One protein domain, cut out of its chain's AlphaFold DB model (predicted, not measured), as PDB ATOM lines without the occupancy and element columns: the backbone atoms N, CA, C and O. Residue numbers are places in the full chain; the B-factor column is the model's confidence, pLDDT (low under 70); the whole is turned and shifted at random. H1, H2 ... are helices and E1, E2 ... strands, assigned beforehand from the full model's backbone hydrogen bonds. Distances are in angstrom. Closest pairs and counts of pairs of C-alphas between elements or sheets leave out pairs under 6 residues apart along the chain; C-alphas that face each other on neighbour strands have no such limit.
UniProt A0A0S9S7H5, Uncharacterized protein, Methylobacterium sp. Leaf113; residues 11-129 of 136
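This is residues 11 to 129 of the 136 residues of an uncharacterized protein of Methylobacterium sp. Leaf113 (UniProt A0A0S9S7H5). A strongly twisted sheet of four antiparallel strands curls round one helix, H2, while H1 packs on its other face. H3 follows E4 directly, and residues 119 to 129 stick out as an arm. The printed part has 119 residues, with named elements in the order H1, E1, E2, H2, E3, E4, H3; the sheet's order is E2, E1, E3, E4, and the class is mixed. It is compact, radius of gyration of the C-alphas 15.7 A, but elongated, spanning 55 by 34 by 22 A.

Inner strands E1, residues 38 to 45, and E3, residues 85 to 93, are antiparallel neighbours, with N 41 and O 91 within hydrogen-bond range at 2.9 A. Edge strand E2, residues 58 to 62, forms a hairpin with E1, N 40 to O 60 being 2.8 A. Edge strand E4, residues 105 to 113, forms one with E3, N 88 to O 110 being 2.8 A. H2, residues 65 to 78, is on the sheet; its closest C-alphas to E2 are Ala 68 and Ala 62, 5.6 A apart. E2, H2 and E3 form a split strand-helix-strand unit, E1 between its two strands, with a right-handed crossover. H1, residues 20 to 33, is on the opposite face, making three layers, at a height over the sheet of 7.9 A; its closest C-alphas to E1 are Ala 27 and Leu 39, 5.6 A apart. H3, residues 114 to 127, is close to but not clearly touching H2, about perpendicular at 84 degrees; their closest C-alphas, Leu 114 and Ala 77, are 6.8 A apart. Every O i to N i+4 pair is within hydrogen-bond range in H2, 8 of 10 in H1 and 9 of 10 in H3.

H1 begins at C-alpha 20 (381.215, 248.507, 296.135) and H3 ends at C-alpha 127 (366.631, 219.038, 265.335). E4 is 25.3 A long, E3 25.2 A, E1 21.3 A, H3 20.6 A and H1 20.4 A.

The printed part has no cut. The links E1 to E2 and E3 to E4 are long. Residues 34 to 35, 99 to 103 and 117 to 129 have pLDDT under 70.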
ATOM      1  N   PHE A  11     384.368 237.527 280.965       84.31
ATOM      2  CA  PHE A  11     384.157 237.139 282.349       84.31
ATOM      3  C   PHE A  11     385.469 236.765 283.033       84.31
ATOM      4  O   PHE A  11     386.478 236.487 282.383       84.31
ATOM      5  N   SER A  12     385.449 236.783 284.359       87.31
ATOM      6  CA  SER A  12     386.552 236.329 285.199       87.31
ATOM      7  C   SER A  12     386.016 235.789 286.518       87.31
ATOM      8  O   SER A  12     385.149 236.427 287.120       87.31
ATOM      9  N   LYS A  13     386.584 234.675 286.995       88.19
ATOM     10  CA  LYS A  13     386.333 234.174 288.350       88.19
ATOM     11  C   LYS A  13     387.096 235.043 289.360       88.19
ATOM     12  O   LYS A  13     388.325 235.136 289.263       88.19
ATOM     13  N   PRO A  14     386.411 235.718 290.292       82.88
ATOM     14  CA  PRO A  14     387.075 236.528 291.298       82.88
ATOM     15  C   PRO A  14     387.661 235.659 292.420       82.88
ATOM     16  O   PRO A  14     387.079 234.652 292.803       82.88
ATOM     17  N   VAL A  15     388.789 236.082 293.004       81.75
ATOM     18  CA  VAL A  15     389.317 235.478 294.251       81.75
ATOM     19  C   VAL A  15     388.414 235.816 295.442       81.75
ATOM     20  O   VAL A  15     388.249 235.027 296.364       81.75
ATOM     21  N   ARG A  16     387.833 237.018 295.419       86.00
ATOM     22  CA  ARG A  16     386.756 237.467 296.299       86.00
ATOM     23  C   ARG A  16     385.895 238.454 295.542       86.00
ATOM     24  O   ARG A  16     386.417 239.179 294.687       86.00
ATOM     25  N   MET A  17     384.629 238.568 295.916       86.88
ATOM     26  CA  MET A  17     383.801 239.586 295.297       86.88
ATOM     27  C   MET A  17     384.315 241.000 295.608       86.88
ATOM     28  O   MET A  17     384.714 241.295 296.745       86.88
ATOM     29  N   PRO A  18     384.368 241.876 294.588       87.62
ATOM     30  CA  PRO A  18     384.788 243.248 294.768       87.62
ATOM     31  C   PRO A  18     383.769 243.949 295.654       87.62
ATOM     32  O   PRO A  18     382.553 243.813 295.475       87.62
ATOM     33  N   ASN A  19     384.268 244.729 296.606       89.50
ATOM     34  CA  ASN A  19     383.407 245.616 297.364       89.50
ATOM     35  C   ASN A  19     382.855 246.709 296.437       89.50
ATOM     36  O   ASN A  19     383.321 246.908 295.313       89.50
ATOM     37  N   ARG A  20     381.863 247.455 296.921       85.19
ATOM     38  CA  ARG A  20     381.215 248.507 296.135       85.19
ATOM     39  C   ARG A  20     382.204 249.481 295.486       85.19
ATOM     40  O   ARG A  20     382.051 249.801 294.316       85.19
ATOM     41  N   ARG A  21     383.217 249.947 296.220       86.31
ATOM     42  CA  ARG A  21     384.167 250.932 295.689       86.31
ATOM     43  C   ARG A  21     385.043 250.345 294.587       86.31
ATOM     44  O   ARG A  21     385.252 250.991 293.572       86.31
ATOM     45  N   GLU A  22     385.478 249.102 294.751       89.38
ATOM     46  CA  GLU A  22     386.227 248.381 293.719       89.38
ATOM     47  C   GLU A  22     385.388 248.178 292.452       89.38
ATOM     48  O   GLU A  22     385.895 248.354 291.348       89.38
ATOM     49  N   ARG A  23     384.090 247.870 292.594       89.00
ATOM     50  CA  ARG A  23     383.168 247.791 291.449       89.00
ATOM     51  C   ARG A  23     383.037 249.124 290.723       89.00
ATOM     52  O   ARG A  23     383.088 249.148 289.497       89.00
ATOM     53  N   GLU A  24     382.884 250.215 291.469       86.88
ATOM     54  CA  GLU A  24     382.814 251.575 290.921       86.88
ATOM     55  C   GLU A  24     384.103 251.920 290.142       86.88
ATOM     56  O   GLU A  24     384.023 252.336 288.985       86.88
ATOM     57  N   ASP A  25     385.279 251.648 290.718       86.00
ATOM     58  CA  ASP A  25     386.580 251.900 290.080       86.00
ATOM     59  C   ASP A  25     386.764 251.077 288.788       86.00
ATOM     60  O   ASP A  25     387.225 251.595 287.762       86.00
ATOM     61  N   ILE A  26     386.361 249.801 288.800       87.06
ATOM     62  CA  ILE A  26     386.399 248.928 287.616       87.06
ATOM     63  C   ILE A  26     385.425 249.431 286.542       87.06
ATOM     64  O   ILE A  26     385.797 249.508 285.369       87.06
ATOM     65  N   ALA A  27     384.196 249.795 286.918       85.12
ATOM     66  CA  ALA A  27     383.188 250.301 285.987       85.12
ATOM     67  C   ALA A  27     383.644 251.607 285.315       85.12
ATOM     68  O   ALA A  27     383.544 251.754 284.092       85.12
ATOM     69  N   ASP A  28     384.221 252.534 286.079       83.44
ATOM     70  CA  ASP A  28     384.790 253.770 285.540       83.44
ATOM     71  C   ASP A  28     385.986 253.496 284.612       83.44
ATOM     72  O   ASP A  28     386.136 254.160 283.577       83.44
ATOM     73  N   GLY A  29     386.806 252.488 284.926       81.38
ATOM     74  CA  GLY A  29     387.842 251.973 284.031       81.38
ATOM     75  C   GLY A  29     387.267 251.431 282.717       81.38
ATOM     76  O   GLY A  29     387.753 251.779 281.638       81.38
ATOM     77  N   LEU A  30     386.185 250.649 282.781       79.00
ATOM     78  CA  LEU A  30     385.499 250.107 281.606       79.00
ATOM     79  C   LEU A  30     384.985 251.215 280.686       79.00
ATOM     80  O   LEU A  30     385.246 251.144 279.488       79.00
ATOM     81  N   LYS A  31     384.366 252.284 281.210       75.81
ATOM     82  CA  LYS A  31     383.884 253.422 280.394       75.81
ATOM     83  C   LYS A  31     384.979 254.039 279.521       75.81
ATOM     84  O   LYS A  31     384.704 254.466 278.399       75.81
ATOM     85  N   ARG A  32     386.224 254.083 280.013       71.19
ATOM     86  CA  ARG A  32     387.371 254.635 279.266       71.19
ATOM     87  C   ARG A  32     387.748 253.781 278.054       71.19
ATOM     88  O   ARG A  32     388.235 254.326 277.067       71.19
ATOM     89  N   HIS A  33     387.505 252.472 278.111       70.31
ATOM     90  CA  HIS A  33     387.949 251.512 277.094       70.31
ATOM     91  C   HIS A  33     386.808 250.896 276.268       70.31
ATOM     92  O   HIS A  33     387.036 250.465 275.139       70.31
ATOM     93  N   ARG A  34     385.583 250.850 276.804       67.12
ATOM     94  CA  ARG A  34     384.383 250.249 276.206       67.12
ATOM     95  C   ARG A  34     383.155 251.079 276.575       67.12
ATOM     96  O   ARG A  34     382.586 250.912 277.646       67.12
ATOM     97  N   ARG A  35     382.754 251.969 275.661       66.94
ATOM     98  CA  ARG A  35     381.751 253.027 275.890       66.94
ATOM     99  C   ARG A  35     380.421 252.560 276.498       66.94
ATOM    100  O   ARG A  35     379.843 253.326 277.260       66.94
ATOM    101  N   ASP A  36     379.991 251.329 276.215       75.56
ATOM    102  CA  ASP A  36     378.644 250.857 276.570       75.56
ATOM    103  C   ASP A  36     378.628 249.586 277.430       75.56
ATOM    104  O   ASP A  36     377.552 249.077 277.740       75.56
ATOM    105  N   ALA A  37     379.792 249.026 277.763       80.50
ATOM    106  CA  ALA A  37     379.857 247.806 278.558       80.50
ATOM    107  C   ALA A  37     379.849 248.161 280.044       80.50
ATOM    108  O   ALA A  37     380.487 249.133 280.456       80.50
ATOM    109  N   ARG A  38     379.117 247.393 280.846       85.44
ATOM    110  CA  ARG A  38     378.946 247.651 282.273       85.44
ATOM    111  C   ARG A  38     379.422 246.435 283.065       85.44
ATOM    112  O   ARG A  38     379.496 245.325 282.534       85.44
ATOM    113  N   LEU A  39     379.822 246.678 284.306       91.25
ATOM    114  CA  LEU A  39     380.271 245.624 285.202       91.25
ATOM    115  C   LEU A  39     379.042 244.946 285.804       91.25
ATOM    116  O   LEU A  39     378.178 245.628 286.352       91.25
ATOM    117  N   VAL A  40     378.987 243.624 285.724       93.38
ATOM    118  CA  VAL A  40     377.957 242.807 286.359       93.38
ATOM    119  C   VAL A  40     378.638 241.800 287.267       93.38
ATOM    120  O   VAL A  40     379.501 241.043 286.826       93.38
ATOM    121  N   THR A  41     378.278 241.796 288.543       94.88
ATOM    122  CA  THR A  41     378.682 240.740 289.472       94.88
ATOM    123  C   THR A  41     377.523 239.774 289.649       94.88
ATOM    124  O   THR A  41     376.414 240.206 289.958       94.88
ATOM    125  N   CYS A  42     377.793 238.491 289.455       95.69
ATOM    126  CA  CYS A  42     376.834 237.398 289.543       95.69
ATOM    127  C   CYS A  42     377.145 236.611 290.817       95.69
ATOM    128  O   CYS A  42     378.275 236.141 290.957       95.69
ATOM    129  N   GLN A  43     376.184 236.512 291.739       95.62
ATOM    130  CA  GLN A  43     376.327 235.760 292.989       95.62
ATOM    131  C   GLN A  43     375.163 234.812 293.191       95.62
ATOM    132  O   GLN A  43     374.013 235.216 293.036       95.62
ATOM    133  N   VAL A  44     375.453 233.578 293.590       94.75
ATOM    134  CA  VAL A  44     374.404 232.647 294.007       94.75
ATOM    135  C   VAL A  44     373.972 233.001 295.421       94.75
ATOM    136  O   VAL A  44     374.788 232.993 296.347       94.75
ATOM    137  N   VAL A  45     372.687 233.297 295.580       95.81
ATOM    138  CA  VAL A  45     372.079 233.702 296.848       95.81
ATOM    139  C   VAL A  45     370.974 232.740 297.269       95.81
ATOM    140  O   VAL A  45     370.463 231.969 296.460       95.81
ATOM    141  N   ASP A  46     370.596 232.778 298.539       94.75
ATOM    142  CA  ASP A  46     369.416 232.078 299.044       94.75
ATOM    143  C   ASP A  46     368.144 232.949 298.999       94.75
ATOM    144  O   ASP A  46     368.121 234.066 298.475       94.75
ATOM    145  N   SER A  47     367.053 232.443 299.585       91.00
ATOM    146  CA  SER A  47     365.783 233.172 299.708       91.00
ATOM    147  C   SER A  47     365.859 234.437 300.574       91.00
ATOM    148  O   SER A  47     364.942 235.257 300.535       91.00
ATOM    149  N   GLN A  48     366.906 234.580 301.387       94.00
ATOM    150  CA  GLN A  48     367.168 235.749 302.227       94.00
ATOM    151  C   GLN A  48     368.126 236.744 301.556       94.00
ATOM    152  O   GLN A  48     368.415 237.776 302.156       94.00
ATOM    153  N   TRP A  49     368.532 236.488 300.305       91.06
ATOM    154  CA  TRP A  49     369.525 237.260 299.552       91.06
ATOM    155  C   TRP A  49     370.948 237.183 300.114       91.06
ATOM    156  O   TRP A  49     371.786 238.029 299.796       91.06
ATOM    157  N   GLU A  50     371.244 236.151 300.901       92.94
ATOM    158  CA  GLU A  50     372.586 235.916 301.419       92.94
ATOM    159  C   GLU A  50     373.390 235.050 300.436       92.94
ATOM    160  O   GLU A  50     372.851 234.078 299.900       92.94
ATOM    161  N   PRO A  51     374.669 235.369 300.159       91.69
ATOM    162  CA  PRO A  51     375.509 234.555 299.283       91.69
ATOM    163  C   PRO A  51     375.750 233.157 299.861       91.69
ATOM    164  O   PRO A  51     376.208 233.029 300.997       91.69
ATOM    165  N   VAL A  52     375.511 232.109 299.067       92.38
ATOM    166  CA  VAL A  52     375.600 230.709 299.537       92.38
ATOM    167  C   VAL A  52     376.579 229.828 298.770       92.38
ATOM    168  O   VAL A  52     377.006 228.808 299.306       92.38
ATOM    169  N   ASN A  53     376.970 230.198 297.547       88.31
ATOM    170  CA  ASN A  53     377.910 229.404 296.755       88.31
ATOM    171  C   ASN A  53     378.958 230.287 296.049       88.31
ATOM    172  O   ASN A  53     378.802 230.611 294.872       88.31
ATOM    173  N   PRO A  54     380.039 230.672 296.754       87.94
ATOM    174  CA  PRO A  54     381.064 231.559 296.206       87.94
ATOM    175  C   PRO A  54     381.886 230.911 295.084       87.94
ATOM    176  O   PRO A  54     382.548 231.617 294.324       87.94
ATOM    177  N   ASP A  55     381.858 229.582 294.945       89.44
ATOM    178  CA  ASP A  55     382.547 228.904 293.847       89.44
ATOM    179  C   ASP A  55     381.907 229.174 292.487       89.44
ATOM    180  O   ASP A  55     382.598 229.046 291.468       89.44
ATOM    181  N   LEU A  56     380.642 229.604 292.495       91.56
ATOM    182  CA  LEU A  56     379.861 230.006 291.332       91.56
ATOM    183  C   LEU A  56     379.791 231.532 291.144       91.56
ATOM    184  O   LEU A  56     379.081 232.011 290.260       91.56
ATOM    185  N   ASP A  57     380.528 232.312 291.934       93.25
ATOM    186  CA  ASP A  57     380.580 233.762 291.759       93.25
ATOM    187  C   ASP A  57     381.352 234.132 290.484       93.25
ATOM    188  O   ASP A  57     382.440 233.616 290.200       93.25
ATOM    189  N   LEU A  58     380.815 235.088 289.723       93.94
ATOM    190  CA  LEU A  58     381.403 235.519 288.455       93.94
ATOM    191  C   LEU A  58     381.335 237.034 288.286       93.94
ATOM    192  O   LEU A  58     380.335 237.677 288.600       93.94
ATOM    193  N   ILE A  59     382.390 237.614 287.718       93.81
ATOM    194  CA  ILE A  59     382.365 238.995 287.235       93.81
ATOM    195  C   ILE A  59     382.267 238.961 285.718       93.81
ATOM    196  O   ILE A  59     383.127 238.378 285.062       93.81
ATOM    197  N   VAL A  60     381.261 239.634 285.169       92.44
ATOM    198  CA  VAL A  60     380.997 239.720 283.734       92.44
ATOM    199  C   VAL A  60     380.998 241.181 283.297       92.44
ATOM    200  O   VAL A  60     380.471 242.068 283.961       92.44
ATOM    201  N   THR A  61     381.608 241.453 282.152       91.25
ATOM    202  CA  THR A  61     381.443 242.707 281.421       91.25
ATOM    203  C   THR A  61     380.411 242.479 280.325       91.25
ATOM    204  O   THR A  61     380.715 241.786 279.352       91.25
ATOM    205  N   ALA A  62     379.223 243.062 280.483       88.81
ATOM    206  CA  ALA A  62     378.074 242.859 279.599       88.81
ATOM    207  C   ALA A  62     377.342 244.177 279.303       88.81
ATOM    208  O   ALA A  62     377.504 245.185 279.999       88.81
ATOM    209  N   HIS A  63     376.532 244.181 278.251       86.44
ATOM    210  CA  HIS A  63     375.678 245.298 277.860       86.44
ATOM    211  C   HIS A  63     374.277 245.207 278.480       86.44
ATOM    212  O   HIS A  63     373.651 246.248 278.701       86.44
ATOM    213  N   SER A  64     373.811 244.004 278.820       86.44
ATOM    214  CA  SER A  64     372.524 243.756 279.479       86.44
ATOM    215  C   SER A  64     372.632 242.727 280.612       86.44
ATOM    216  O   SER A  64     373.641 242.038 280.755       86.44
ATOM    217  N   ILE A  65     371.575 242.650 281.427       87.44
ATOM    218  CA  ILE A  65     371.422 241.632 282.477       87.44
ATOM    219  C   ILE A  65     371.273 240.245 281.842       87.44
ATOM    220  O   ILE A  65     371.939 239.316 282.283       87.44
ATOM    221  N   ASP A  66     370.486 240.124 280.770       90.31
ATOM    222  CA  ASP A  66     370.279 238.849 280.068       90.31
ATOM    223  C   ASP A  66     371.579 238.300 279.470       90.31
ATOM    224  O   ASP A  66     371.849 237.108 279.557       90.31
ATOM    225  N   GLU A  67     372.432 239.170 278.919       90.38
ATOM    226  CA  GLU A  67     373.750 238.766 278.421       90.38
ATOM    227  C   GLU A  67     374.646 238.276 279.567       90.38
ATOM    228  O   GLU A  67     375.313 237.254 279.431       90.38
ATOM    229  N   ALA A  68     374.650 238.969 280.712       92.12
ATOM    230  CA  ALA A  68     375.424 238.543 281.877       92.12
ATOM    231  C   ALA A  68     374.925 237.210 282.450       92.12
ATOM    232  O   ALA A  68     375.739 236.348 282.778       92.12
ATOM    233  N   ARG A  69     373.601 237.034 282.519       93.69
ATOM    234  CA  ARG A  69     372.945 235.787 282.910       93.69
ATOM    235  C   ARG A  69     373.362 234.645 281.987       93.69
ATOM    236  O   ARG A  69     373.845 233.639 282.481       93.69
ATOM    237  N   HIS A  70     373.241 234.824 280.674       92.12
ATOM    238  CA  HIS A  70     373.580 233.785 279.704       92.12
ATOM    239  C   HIS A  70     375.063 233.388 279.770       92.12
ATOM    240  O   HIS A  70     375.411 232.214 279.694       92.12
ATOM    241  N   VAL A  71     375.960 234.362 279.965       92.69
ATOM    242  CA  VAL A  71     377.389 234.083 280.181       92.69
ATOM    243  C   VAL A  71     377.611 233.283 281.465       92.69
ATOM    244  O   VAL A  71     378.441 232.377 281.469       92.69
ATOM    245  N   TRP A  72     376.895 233.615 282.541       94.88
ATOM    246  CA  TRP A  72     376.976 232.877 283.798       94.88
ATOM    247  C   TRP A  72     376.444 231.450 283.655       94.88
ATOM    248  O   TRP A  72     377.133 230.530 284.069       94.88
ATOM    249  N   GLU A  73     375.282 231.267 283.021       93.12
ATOM    250  CA  GLU A  73     374.660 229.963 282.749       93.12
ATOM    251  C   GLU A  73     375.627 229.027 282.027       93.12
ATOM    252  O   GLU A  73     375.954 227.958 282.538       93.12
ATOM    253  N   ARG A  74     376.164 229.476 280.888       90.12
ATOM    254  CA  ARG A  74     377.118 228.684 280.105       90.12
ATOM    255  C   ARG A  74     378.390 228.381 280.875       90.12
ATOM    256  O   ARG A  74     378.890 227.270 280.825       90.12
ATOM    257  N   TRP A  75     378.936 229.357 281.597       92.75
ATOM    258  CA  TRP A  75     380.129 229.119 282.405       92.75
ATOM    259  C   TRP A  75     379.864 228.124 283.546       92.75
ATOM    260  O   TRP A  75     380.705 227.264 283.812       92.75
ATOM    261  N   ALA A  76     378.713 228.228 284.211       90.69
ATOM    262  CA  ALA A  76     378.338 227.353 285.313       90.69
ATOM    263  C   ALA A  76     378.149 225.905 284.835       90.69
ATOM    264  O   ALA A  76     378.690 225.000 285.466       90.69
ATOM    265  N   ALA A  77     377.478 225.701 283.699       87.88
ATOM    266  CA  ALA A  77     377.319 224.387 283.080       87.88
ATOM    267  C   ALA A  77     378.653 223.847 282.528       87.88
ATOM    268  O   ALA A  77     379.149 222.821 282.987       87.88
ATOM    269  N   ASP A  78     379.304 224.582 281.618       85.31
ATOM    270  CA  ASP A  78     380.443 224.077 280.837       85.31
ATOM    271  C   ASP A  78     381.746 223.969 281.649       85.31
ATOM    272  O   ASP A  78     382.602 223.129 281.367       85.31
ATOM    273  N   VAL A  79     381.962 224.882 282.605       82.44
ATOM    274  CA  VAL A  79     383.257 225.035 283.296       82.44
ATOM    275  C   VAL A  79     383.173 224.637 284.758       82.44
ATOM    276  O   VAL A  79     384.106 224.018 285.271       82.44
ATOM    277  N   ALA A  80     382.100 225.026 285.446       82.06
ATOM    278  CA  ALA A  80     381.912 224.663 286.847       82.06
ATOM    279  C   ALA A  80     381.210 223.306 287.024       82.06
ATOM    280  O   ALA A  80     381.199 222.808 288.150       82.06
ATOM    281  N   CYS A  81     380.672 222.714 285.946       84.44
ATOM    282  CA  CYS A  81     379.866 221.488 285.968       84.44
ATOM    283  C   CYS A  81     378.770 221.545 287.045       84.44
ATOM    284  O   CYS A  81     378.590 220.603 287.817       84.44
ATOM    285  N   ALA A  82     378.120 222.703 287.173       88.12
ATOM    286  CA  ALA A  82     377.068 222.922 288.149       88.12
ATOM    287  C   ALA A  82     375.730 222.403 287.615       88.12
ATOM    288  O   ALA A  82     375.391 222.626 286.458       88.12
ATOM    289  N   GLU A  83     374.951 221.780 288.494       89.06
ATOM    290  CA  GLU A  83     373.633 221.209 288.193       89.06
ATOM    291  C   GLU A  83     372.589 221.782 289.163       89.06
ATOM    292  O   GLU A  83     372.931 222.235 290.263       89.06
ATOM    293  N   GLY A  84     371.316 221.758 288.775       89.94
ATOM    294  CA  GLY A  84     370.187 222.164 289.604       89.94
ATOM    295  C   GLY A  84     369.709 223.604 289.412       89.94
ATOM    296  O   GLY A  84     370.027 224.300 288.443       89.94
ATOM    297  N   ARG A  85     368.902 224.063 290.378       93.38
ATOM    298  CA  ARG A  85     368.290 225.399 290.391       93.38
ATOM    299  C   ARG A  85     369.000 226.346 291.343       93.38
ATOM    300  O   ARG A  85     369.205 226.021 292.511       93.38
ATOM    301  N   TYR A  86     369.270 227.552 290.863       94.00
ATOM    302  CA  TYR A  86     369.960 228.599 291.604       94.00
ATOM    303  C   TYR A  86     369.192 229.914 291.545       94.00
ATOM    304  O   TYR A  86     368.644 230.289 290.509       94.00
ATOM    305  N   MET A  87     369.202 230.655 292.654       96.25
ATOM    306  CA  MET A  87     368.820 232.064 292.657       96.25
ATOM    307  C   MET A  87     370.081 232.902 292.456       96.25
ATOM    308  O   MET A  87     371.000 232.876 293.276       96.25
ATOM    309  N   LEU A  88     370.135 233.642 291.354       95.81
ATOM    310  CA  LEU A  88     371.281 234.448 290.965       95.81
ATOM    311  C   LEU A  88     370.997 235.930 291.208       95.81
ATOM    312  O   LEU A  88     370.106 236.515 290.592       95.81
ATOM    313  N   ALA A  89     371.787 236.563 292.069       96.31
ATOM    314  CA  ALA A  89     371.821 238.008 292.221       96.31
ATOM    315  C   ALA A  89     372.787 238.619 291.196       96.31
ATOM    316  O   ALA A  89     374.007 238.459 291.278       96.31
ATOM    317  N   LEU A  90     372.233 239.357 290.239       95.12
ATOM    318  CA  LEU A  90     372.965 240.117 289.234       95.12
ATOM    319  C   LEU A  90     373.020 241.576 289.680       95.12
ATOM    320  O   LEU A  90     372.024 242.293 289.607       95.12
ATOM    321  N   THR A  91     374.182 242.017 290.163       94.31
ATOM    322  CA  THR A  91     374.400 243.419 290.546       94.31
ATOM    323  C   THR A  91     375.122 244.158 289.442       94.31
ATOM    324  O   THR A  91     376.237 243.821 289.046       94.31
ATOM    325  N   TYR A  92     374.463 245.195 288.964       90.88
ATOM    326  CA  TYR A  92     374.831 245.946 287.795       90.88
ATOM    327  C   TYR A  92     375.416 247.298 288.194       90.88
ATOM    328  O   TYR A  92     374.715 248.148 288.746       90.88
ATOM    329  N   THR A  93     376.692 247.524 287.894       88.69
ATOM    330  CA  THR A  93     377.383 248.780 288.199       88.69
ATOM    331  C   THR A  93     377.624 249.549 286.905       88.69
ATOM    332  O   THR A  93     378.535 249.255 286.124       88.69
ATOM    333  N   ALA A  94     376.784 250.557 286.661       81.00
ATOM    334  CA  ALA A  94     376.990 251.488 285.561       81.00
ATOM    335  C   ALA A  94     378.095 252.494 285.923       81.00
ATOM    336  O   ALA A  94     378.128 252.963 287.060       81.00
ATOM    337  N   PRO A  95     378.965 252.888 284.979       74.56
ATOM    338  CA  PRO A  95     379.976 253.896 285.263       74.56
ATOM    339  C   PRO A  95     379.328 255.237 285.614       74.56
ATOM    340  O   PRO A  95     378.222 255.550 285.156       74.56
ATOM    341  N   ALA A  96     380.032 256.067 286.381       75.38
ATOM    342  CA  ALA A  96     379.512 257.367 286.772       75.38
ATOM    343  C   ALA A  96     379.184 258.218 285.530       75.38
ATOM    344  O   ALA A  96     379.995 258.365 284.603       75.38
ATOM    345  N   ALA A  97     377.986 258.813 285.495       70.50
ATOM    346  CA  ALA A  97     377.602 259.727 284.417       70.50
ATOM    347  C   ALA A  97     378.542 260.947 284.389       70.50
ATOM    348  O   ALA A  97     379.051 261.323 283.331       70.50
ATOM    349  N   HIS A  98     378.852 261.480 285.573       71.50
ATOM    350  CA  HIS A  98     379.785 262.570 285.823       71.50
ATOM    351  C   HIS A  98     380.765 262.191 286.954       71.50
ATOM    352  O   HIS A  98     380.343 261.555 287.917       71.50
ATOM    353  N   PRO A  99     382.022 262.676 286.956       65.19
ATOM    354  CA  PRO A  99     382.990 262.457 288.049       65.19
ATOM    355  C   PRO A  99     382.536 262.857 289.467       65.19
ATOM    356  O   PRO A  99     383.222 262.578 290.442       65.19
ATOM    357  N   ARG A 100     381.416 263.580 289.586       67.50
ATOM    358  CA  ARG A 100     380.850 264.081 290.851       67.50
ATOM    359  C   ARG A 100     379.551 263.369 291.236       67.50
ATOM    360  O   ARG A 100     378.986 263.665 292.283       67.50
ATOM    361  N   THR A 101     379.051 262.487 290.374       64.88
ATOM    362  CA  THR A 101     377.813 261.731 290.579       64.88
ATOM    363  C   THR A 101     378.160 260.291 290.888       64.88
ATOM    364  O   THR A 101     379.020 259.714 290.230       64.88
ATOM    365  N   ARG A 102     377.477 259.709 291.869       64.50
ATOM    366  CA  ARG A 102     377.711 258.325 292.266       64.50
ATOM    367  C   ARG A 102     377.190 257.359 291.188       64.50
ATOM    368  O   ARG A 102     376.081 257.585 290.696       64.50
ATOM    369  N   PRO A 103     377.940 256.302 290.840       69.19
ATOM    370  CA  PRO A 103     377.425 255.168 290.079       69.19
ATOM    371  C   PRO A 103     376.112 254.644 290.665       69.19
ATOM    372  O   PRO A 103     375.972 254.512 291.886       69.19
ATOM    373  N   LYS A 104     375.145 254.364 289.788       75.25
ATOM    374  CA  LYS A 104     373.903 253.695 290.176       75.25
ATOM    375  C   LYS A 104     374.154 252.189 290.124       75.25
ATOM    376  O   LYS A 104     374.549 251.679 289.076       75.25
ATOM    377  N   GLU A 105     373.945 251.524 291.255       84.75
ATOM    378  CA  GLU A 105     373.862 250.067 291.320       84.75
ATOM    379  C   GLU A 105     372.394 249.655 291.229       84.75
ATOM    380  O   GLU A 105     371.519 250.292 291.822       84.75
ATOM    381  N   GLU A 106     372.140 248.604 290.465       87.88
ATOM    382  CA  GLU A 106     370.843 247.949 290.376       87.88
ATOM    383  C   GLU A 106     371.070 246.451 290.534       87.88
ATOM    384  O   GLU A 106     371.923 245.887 289.852       87.88
ATOM    385  N   THR A 107     370.358 245.827 291.468       91.75
ATOM    386  CA  THR A 107     370.461 244.388 291.718       91.75
ATOM    387  C   THR A 107     369.156 243.725 291.319       91.75
ATOM    388  O   THR A 107     368.081 244.163 291.728       91.75
ATOM    389  N   THR A 108     369.257 242.663 290.528       92.81
ATOM    390  CA  THR A 108     368.121 241.857 290.079       92.81
ATOM    391  C   THR A 108     368.365 240.401 290.447       92.81
ATOM    392  O   THR A 108     369.464 239.893 290.249       92.81
ATOM    393  N   GLY A 109     367.346 239.747 290.999       93.69
ATOM    394  CA  GLY A 109     367.364 238.320 291.314       93.69
ATOM    395  C   GLY A 109     366.716 237.546 290.179       93.69
ATOM    396  O   GLY A 109     365.636 237.927 289.726       93.69
ATOM    397  N   VAL A 110     367.380 236.499 289.709       93.69
ATOM    398  CA  VAL A 110     366.899 235.656 288.616       93.69
ATOM    399  C   VAL A 110     367.039 234.198 289.017       93.69
ATOM    400  O   VAL A 110     368.114 233.771 289.424       93.69
ATOM    401  N   GLU A 111     365.962 233.434 288.879       93.69
ATOM    402  CA  GLU A 111     366.021 231.982 289.020       93.69
ATOM    403  C   GLU A 111     366.566 231.364 287.727       93.69
ATOM    404  O   GLU A 111     366.096 231.668 286.625       93.69
ATOM    405  N   VAL A 112     367.577 230.514 287.877       91.69
ATOM    406  CA  VAL A 112     368.238 229.790 286.796       91.69
ATOM    407  C   VAL A 112     368.110 228.300 287.079       91.69
ATOM    408  O   VAL A 112     368.461 227.846 288.165       91.69
ATOM    409  N   ASP A 113     367.604 227.555 286.104       91.00
ATOM    410  CA  ASP A 113     367.505 226.097 286.134       91.00
ATOM    411  C   ASP A 113     368.530 225.545 285.134       91.00
ATOM    412  O   ASP A 113     368.309 225.638 283.926       91.00
ATOM    413  N   LEU A 114     369.677 225.072 285.636       88.19
ATOM    414  CA  LEU A 114     370.754 224.544 284.790       88.19
ATOM    415  C   LEU A 114     370.387 223.181 284.203       88.19
ATOM    416  O   LEU A 114     370.738 222.908 283.060       88.19
ATOM    417  N   ASP A 115     369.595 222.383 284.923       84.12
ATOM    418  CA  ASP A 115     369.144 221.077 284.433       84.12
ATOM    419  C   ASP A 115     368.310 221.242 283.163       84.12
ATOM    420  O   ASP A 115     368.387 220.431 282.250       84.12
ATOM    421  N   ARG A 116     367.523 222.322 283.072       75.25
ATOM    422  CA  ARG A 116     366.727 222.629 281.881       75.25
ATOM    423  C   ARG A 116     367.580 222.992 280.657       75.25
ATOM    424  O   ARG A 116     367.146 222.715 279.540       75.25
ATOM    425  N   LEU A 117     368.739 223.618 280.851       65.62
ATOM    426  CA  LEU A 117     369.603 224.053 279.750       65.62
ATOM    427  C   LEU A 117     370.227 222.861 279.017       65.62
ATOM    428  O   LEU A 117     370.222 222.855 277.788       65.62
ATOM    429  N   ASP A 118     370.640 221.824 279.751       59.44
ATOM    430  CA  ASP A 118     371.158 220.579 279.162       59.44
ATOM    431  C   ASP A 118     370.127 219.900 278.240       59.44
ATOM    432  O   ASP A 118     370.476 219.365 277.189       59.44
ATOM    433  N   PHE A 119     368.830 219.980 278.566       54.00
ATOM    434  CA  PHE A 119     367.772 219.425 277.711       54.00
ATOM    435  C   PHE A 119     367.487 220.254 276.446       54.00
ATOM    436  O   PHE A 119     367.058 219.684 275.439       54.00
ATOM    437  N   GLU A 120     367.650 221.581 276.486       55.94
ATOM    438  CA  GLU A 120     367.374 222.457 275.334       55.94
ATOM    439  C   GLU A 120     368.500 222.374 274.281       55.94
ATOM    440  O   GLU A 120     368.194 222.298 273.085       55.94
ATOM    441  N   ASP A 121     369.766 222.259 274.702       55.44
ATOM    442  CA  ASP A 121     370.914 222.070 273.796       55.44
ATOM    443  C   ASP A 121     370.896 220.688 273.107       55.44
ATOM    444  O   ASP A 121     371.138 220.595 271.897       55.44
ATOM    445  N   ASP A 122     370.525 219.618 273.823       51.12
ATOM    446  CA  ASP A 122     370.364 218.283 273.227       51.12
ATOM    447  C   ASP A 122     369.258 218.273 272.154       51.12
ATOM    448  O   ASP A 122     369.404 217.669 271.086       51.12
ATOM    449  N   TYR A 123     368.150 218.986 272.380       49.69
ATOM    450  CA  TYR A 123     367.047 219.044 271.419       49.69
ATOM    451  C   TYR A 123     367.393 219.860 270.158       49.69
ATOM    452  O   TYR A 123     367.038 219.443 269.052       49.69
ATOM    453  N   GLU A 124     368.118 220.981 270.272       49.84
ATOM    454  CA  GLU A 124     368.606 221.734 269.101       49.84
ATOM    455  C   GLU A 124     369.647 220.944 268.290       49.84
ATOM    456  O   GLU A 124     369.593 220.934 267.053       49.84
ATOM    457  N   ALA A 125     370.546 220.209 268.956       53.88
ATOM    458  CA  ALA A 125     371.497 219.322 268.287       53.88
ATOM    459  C   ALA A 125     370.788 218.196 267.506       53.88
ATOM    460  O   ALA A 125     371.199 217.851 266.391       53.88
ATOM    461  N   HIS A 126     369.688 217.660 268.042       47.00
ATOM    462  CA  HIS A 126     368.882 216.637 267.374       47.00
ATOM    463  C   HIS A 126     367.986 217.189 266.250       47.00
ATOM    464  O   HIS A 126     367.853 216.540 265.209       47.00
ATOM    465  N   ALA A 127     367.445 218.403 266.378       51.38
ATOM    466  CA  ALA A 127     366.631 219.038 265.335       51.38
ATOM    467  C   ALA A 127     367.435 219.368 264.058       51.38
ATOM    468  O   ALA A 127     366.901 219.341 262.942       51.38
ATOM    469  N   HIS A 128     368.740 219.622 264.190       47.47
ATOM    470  CA  HIS A 128     369.637 219.841 263.051       47.47
ATOM    471  C   HIS A 128     370.040 218.558 262.301       47.47
ATOM    472  O   HIS A 128     370.523 218.648 261.170       47.47
ATOM    473  N   LEU A 129     369.807 217.368 262.868       51.72
ATOM    474  CA  LEU A 129     370.074 216.089 262.196       51.72
ATOM    475  C   LEU A 129     368.886 215.583 261.358       51.72
ATOM    476  O   LEU A 129     369.097 214.832 260.408       51.72
TER     477      LEU A 129